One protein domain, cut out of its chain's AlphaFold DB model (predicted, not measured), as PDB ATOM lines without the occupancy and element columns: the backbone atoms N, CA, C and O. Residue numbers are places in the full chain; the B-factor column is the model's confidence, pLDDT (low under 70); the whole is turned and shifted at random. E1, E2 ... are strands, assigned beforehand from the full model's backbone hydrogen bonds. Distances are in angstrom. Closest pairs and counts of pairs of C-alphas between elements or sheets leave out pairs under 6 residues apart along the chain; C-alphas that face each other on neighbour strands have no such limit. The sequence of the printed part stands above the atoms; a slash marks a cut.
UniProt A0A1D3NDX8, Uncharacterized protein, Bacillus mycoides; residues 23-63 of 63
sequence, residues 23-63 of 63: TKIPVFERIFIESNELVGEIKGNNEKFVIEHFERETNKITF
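Overview. This is residues 23 to 63 of the 63 residues of an uncharacterized protein of Bacillus mycoides (UniProt A0A1D3NDX8). There is little regular structure here: a small, strongly twisted sheet of three strands, with a tail at one end whose residues 57 to 63 stick out and add to the length. The 41 printed residues have no named helix and three named strands, E1, E2 and E3, a meander, each strand the antiparallel neighbour of the one before; the class is all strand, with 16 residues in strands, under half. The whole is extended, with a radius of gyration of the C-alphas of 14.3 A and spans of 50 by 23 by 10 A.

Arrangement. Look first at E1, residues 30 to 34, and E2, residues 37 to 41: this hairpin is antiparallel at 149 degrees, with N 39 and O 32 2.8 A apart, within hydrogen-bond range. E2 and E3, residues 48 to 53, form the next hairpin, antiparallel at 152 degrees, with N 40 and O 49 at 2.8 A.

Along the chain. Find C-alpha 30 at (-1.249, -10.073, 116.436), where E1 begins its 12.1 A. E2 covers 12.6 A, and E3 runs 13.6 A to C-alpha 53 at (8.531, -19.403, 106.944).

Size, cuts and confidence. The C-alphas of Gly 44 and Phe 63, 50.0 A apart, are the farthest pair. The printed part has no cut and no long link; pLDDT is under 70 at residues 23 to 24, 44 and 55 to 63.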
ATOM      1  N   THR A  23      14.293 -17.029 129.913       63.06
ATOM      2  CA  THR A  23      13.905 -17.091 128.510       63.06
ATOM      3  C   THR A  23      12.865 -16.002 128.310       63.06
ATOM      4  O   THR A  23      11.742 -16.098 128.803       63.06
ATOM      5  N   LYS A  24      13.256 -14.913 127.647       66.62
ATOM      6  CA  LYS A  24      12.319 -13.863 127.261       66.62
ATOM      7  C   LYS A  24      11.438 -14.438 126.162       66.62
ATOM      8  O   LYS A  24      11.897 -14.607 125.038       66.62
ATOM      9  N   ILE A  25      10.200 -14.774 126.507       71.06
ATOM     10  CA  ILE A  25       9.197 -15.200 125.534       71.06
ATOM     11  C   ILE A  25       8.601 -13.925 124.924       71.06
ATOM     12  O   ILE A  25       8.004 -13.141 125.667       71.06
ATOM     13  N   PRO A  26       8.780 -13.668 123.615       70.62
ATOM     14  CA  PRO A  26       8.130 -12.540 122.966       70.62
ATOM     15  C   PRO A  26       6.611 -12.751 122.975       70.62
ATOM     16  O   PRO A  26       6.122 -13.830 122.646       70.62
ATOM     17  N   VAL A  27       5.864 -11.719 123.371       80.25
ATOM     18  CA  VAL A  27       4.396 -11.724 123.352       80.25
ATOM     19  C   VAL A  27       3.942 -10.858 122.185       80.25
ATOM     20  O   VAL A  27       4.136  -9.643 122.195       80.25
ATOM     21  N   PHE A  28       3.357 -11.496 121.175       86.31
ATOM     22  CA  PHE A  28       2.820 -10.822 119.996       86.31
ATOM     23  C   PHE A  28       1.390 -10.340 120.263       86.31
ATOM     24  O   PHE A  28       0.590 -11.052 120.868       86.31
ATOM     25  N   GLU A  29       1.058  -9.135 119.802       85.62
ATOM     26  CA  GLU A  29      -0.309  -8.602 119.838       85.62
ATOM     27  C   GLU A  29      -1.174  -9.232 118.750       85.62
ATOM     28  O   GLU A  29      -2.352  -9.519 118.969       85.62
ATOM     29  N   ARG A  30      -0.576  -9.473 117.581       86.88
ATOM     30  CA  ARG A  30      -1.249 -10.073 116.436       86.88
ATOM     31  C   ARG A  30      -0.329 -11.051 115.731       86.88
ATOM     32  O   ARG A  30       0.854 -10.776 115.566       86.88
ATOM     33  N   ILE A  31      -0.896 -12.168 115.287       89.62
ATOM     34  CA  ILE A  31      -0.222 -13.149 114.439       89.62
ATOM     35  C   ILE A  31      -1.042 -13.290 113.157       89.62
ATOM     36  O   ILE A  31      -2.267 -13.425 113.219       89.62
ATOM     37  N   PHE A  32      -0.386 -13.219 112.003       89.12
ATOM     38  CA  PHE A  32      -1.020 -13.355 110.693       89.12
ATOM     39  C   PHE A  32      -0.034 -13.897 109.656       89.12
ATOM     40  O   PHE A  32       1.164 -13.976 109.904       89.12
ATOM     41  N   ILE A  33      -0.554 -14.296 108.497       88.19
ATOM     42  CA  ILE A  33       0.259 -14.789 107.384       88.19
ATOM     43  C   ILE A  33       0.423 -13.657 106.368       88.19
ATOM     44  O   ILE A  33      -0.571 -13.100 105.900       88.19
ATOM     45  N   GLU A  34       1.663 -13.336 106.015       86.44
ATOM     46  CA  GLU A  34       2.023 -12.347 104.997       86.44
ATOM     47  C   GLU A  34       3.148 -12.938 104.141       86.44
ATOM     48  O   GLU A  34       4.080 -13.521 104.673       86.44
ATOM     49  N   SER A  35       3.049 -12.862 102.811       85.62
ATOM     50  CA  SER A  35       4.110 -13.339 101.899       85.62
ATOM     51  C   SER A  35       4.590 -14.787 102.121       85.62
ATOM     52  O   SER A  35       5.749 -15.097 101.872       85.62
ATOM     53  N   ASN A  36       3.691 -15.699 102.519       86.75
ATOM     54  CA  ASN A  36       4.016 -17.098 102.854       86.75
ATOM     55  C   ASN A  36       4.872 -17.257 104.130       86.75
ATOM     56  O   ASN A  36       5.470 -18.305 104.361       86.75
ATOM     57  N   GLU A  37       4.873 -16.241 104.985       88.06
ATOM     58  CA  GLU A  37       5.548 -16.210 106.277       88.06
ATOM     59  C   GLU A  37       4.511 -15.996 107.384       88.06
ATOM     60  O   GLU A  37       3.538 -15.254 107.225       88.06
ATOM     61  N   LEU A  38       4.698 -16.669 108.516       88.00
ATOM     62  CA  LEU A  38       3.985 -16.390 109.751       88.00
ATOM     63  C   LEU A  38       4.643 -15.181 110.408       88.00
ATOM     64  O   LEU A  38       5.791 -15.254 110.845       88.00
ATOM     65  N   VAL A  39       3.914 -14.078 110.500       88.94
ATOM     66  CA  VAL A  39       4.410 -12.814 111.036       88.94
ATOM     67  C   VAL A  39       3.695 -12.491 112.346       88.94
ATOM     68  O   VAL A  39       2.468 -12.564 112.442       88.94
ATOM     69  N   GLY A  40       4.476 -12.135 113.364       88.19
ATOM     70  CA  GLY A  40       4.010 -11.614 114.643       88.19
ATOM     71  C   GLY A  40       4.279 -10.117 114.761       88.19
ATOM     72  O   GLY A  40       5.392  -9.662 114.512       88.19
ATOM     73  N   GLU A  41       3.278  -9.345 115.168       87.25
ATOM     74  CA  GLU A  41       3.393  -7.911 115.446       87.25
ATOM     75  C   GLU A  41       3.456  -7.673 116.960       87.25
ATOM     76  O   GLU A  41       2.628  -8.204 117.708       87.25
ATOM     77  N   ILE A  42       4.441  -6.899 117.430       84.38
ATOM     78  CA  ILE A  42       4.607  -6.582 118.859       84.38
ATOM     79  C   ILE A  42       3.905  -5.267 119.211       84.38
ATOM     80  O   ILE A  42       4.102  -4.236 118.561       84.38
ATOM     81  N   LYS A  43       3.141  -5.290 120.310       73.25
ATOM     82  CA  LYS A  43       2.447  -4.116 120.848       73.25
ATOM     83  C   LYS A  43       3.415  -2.987 121.178       73.25
ATOM     84  O   LYS A  43       4.329  -3.159 121.980       73.25
ATOM     85  N   GLY A  44       3.144  -1.806 120.634       68.25
ATOM     86  CA  GLY A  44       3.800  -0.559 121.030       68.25
ATOM     87  C   GLY A  44       4.970  -0.114 120.158       68.25
ATOM     88  O   GLY A  44       5.407   1.019 120.335       68.25
ATOM     89  N   ASN A  45       5.436  -0.933 119.207       71.19
ATOM     90  CA  ASN A  45       6.515  -0.533 118.291       71.19
ATOM     91  C   ASN A  45       6.188  -0.735 116.798       71.19
ATOM     92  O   ASN A  45       7.003  -0.376 115.955       71.19
ATOM     93  N   ASN A  46       5.017  -1.305 116.457       70.56
ATOM     94  CA  ASN A  46       4.641  -1.727 115.091       70.56
ATOM     95  C   ASN A  46       5.728  -2.572 114.391       70.56
ATOM     96  O   ASN A  46       5.782  -2.657 113.162       70.56
ATOM     97  N   GLU A  47       6.618  -3.188 115.169       79.81
ATOM     98  CA  GLU A  47       7.664  -4.054 114.650       79.81
ATOM     99  C   GLU A  47       7.057  -5.413 114.322       79.81
ATOM    100  O   GLU A  47       6.395  -6.049 115.153       79.81
ATOM    101  N   LYS A  48       7.295  -5.842 113.084       85.38
ATOM    102  CA  LYS A  48       6.921  -7.153 112.568       85.38
ATOM    103  C   LYS A  48       8.112  -8.098 112.693       85.38
ATOM    104  O   LYS A  48       9.219  -7.755 112.289       85.38
ATOM    105  N   PHE A  49       7.866  -9.294 113.207       83.31
ATOM    106  CA  PHE A  49       8.848 -10.366 113.322       83.31
ATOM    107  C   PHE A  49       8.361 -11.591 112.562       83.31
ATOM    108  O   PHE A  49       7.214 -12.003 112.725       83.31
ATOM    109  N   VAL A  50       9.237 -12.199 111.765       84.44
ATOM    110  CA  VAL A  50       8.942 -13.483 111.126       84.44
ATOM    111  C   VAL A  50       9.109 -14.588 112.168       84.44
ATOM    112  O   VAL A  50      10.200 -14.792 112.695       84.44
ATOM    113  N   ILE A  51       8.006 -15.259 112.494       85.50
ATOM    114  CA  ILE A  51       7.950 -16.389 113.428       85.50
ATOM    115  C   ILE A  51       8.385 -17.667 112.710       85.50
ATOM    116  O   ILE A  51       9.185 -18.432 113.239       85.50
ATOM    117  N   GLU A  52       7.871 -17.890 111.502       82.50
ATOM    118  CA  GLU A  52       8.103 -19.109 110.731       82.50
ATOM    119  C   GLU A  52       7.936 -18.819 109.238       82.50
ATOM    120  O   GLU A  52       7.066 -18.042 108.851       82.50
ATOM    121  N   HIS A  53       8.755 -19.436 108.388       80.31
ATOM    122  CA  HIS A  53       8.531 -19.403 106.944       80.31
ATOM    123  C   HIS A  53       7.758 -20.657 106.566       80.31
ATOM    124  O   HIS A  53       8.207 -21.767 106.850       80.31
ATOM    125  N   PHE A  54       6.618 -20.502 105.897       71.94
ATOM    126  CA  PHE A  54       5.943 -21.655 105.327       71.94
ATOM    127  C   PHE A  54       6.684 -22.027 104.048       71.94
ATOM    128  O   PHE A  54       6.430 -21.470 102.979       71.94
ATOM    129  N   GLU A  55       7.608 -22.979 104.124       65.12
ATOM    130  CA  GLU A  55       8.021 -23.683 102.919       65.12
ATOM    131  C   GLU A  55       6.799 -24.455 102.437       65.12
ATOM    132  O   GLU A  55       6.318 -25.389 103.079       65.12
ATOM    133  N   ARG A  56       6.215 -23.998 101.326       60.59
ATOM    134  CA  ARG A  56       5.160 -24.743 100.655       60.59
ATOM    135  C   ARG A  56       5.818 -26.025 100.153       60.59
ATOM    136  O   ARG A  56       6.334 -26.046  99.039       60.59
ATOM    137  N   GLU A  57       5.806 -27.078 100.966       61.81
ATOM    138  CA  GLU A  57       6.096 -28.419 100.492       61.81
ATOM    139  C   GLU A  57       5.074 -28.706  99.396       61.81
ATOM    140  O   GLU A  57       3.908 -29.026  99.644       61.81
ATOM    141  N   THR A  58       5.492 -28.546  98.142       54.62
ATOM    142  CA  THR A  58       4.817 -29.165  97.015       54.62
ATOM    143  C   THR A  58       5.016 -30.660  97.187       54.62
ATOM    144  O   THR A  58       5.883 -31.256  96.547       54.62
ATOM    145  N   ASN A  59       4.235 -31.265  98.082       51.31
ATOM    146  CA  ASN A  59       3.980 -32.686  98.059       51.31
ATOM    147  C   ASN A  59       3.359 -32.950  96.688       51.31
ATOM    148  O   ASN A  59       2.162 -32.767  96.468       51.31
ATOM    149  N   LYS A  60       4.217 -33.295  95.723       53.94
ATOM    150  CA  LYS A  60       3.810 -33.948  94.490       53.94
ATOM    151  C   LYS A  60       3.222 -35.279  94.929       53.94
ATOM    152  O   LYS A  60       3.932 -36.278  95.015       53.94
ATOM    153  N   ILE A  61       1.934 -35.267  95.260       57.12
ATOM    154  CA  ILE A  61       1.125 -36.474  95.343       57.12
ATOM    155  C   ILE A  61       1.203 -37.067  93.939       57.12
ATOM    156  O   ILE A  61       0.589 -36.571  92.996       57.12
ATOM    157  N   THR A  62       2.091 -38.040  93.787       44.25
ATOM    158  CA  THR A  62       2.215 -38.824  92.567       44.25
ATOM    159  C   THR A  62       1.142 -39.894  92.701       44.25
ATOM    160  O   THR A  62       1.229 -40.717  93.611       44.25
ATOM    161  N   PHE A  63       0.081 -39.774  91.901       51.59
ATOM    162  CA  PHE A  63      -0.950 -40.805  91.758       51.59
ATOM    163  C   PHE A  63      -0.397 -42.014  91.005       51.59
ATOM    164  O   PHE A  63       0.452 -41.799  90.106       51.59
TER     165      PHE A  63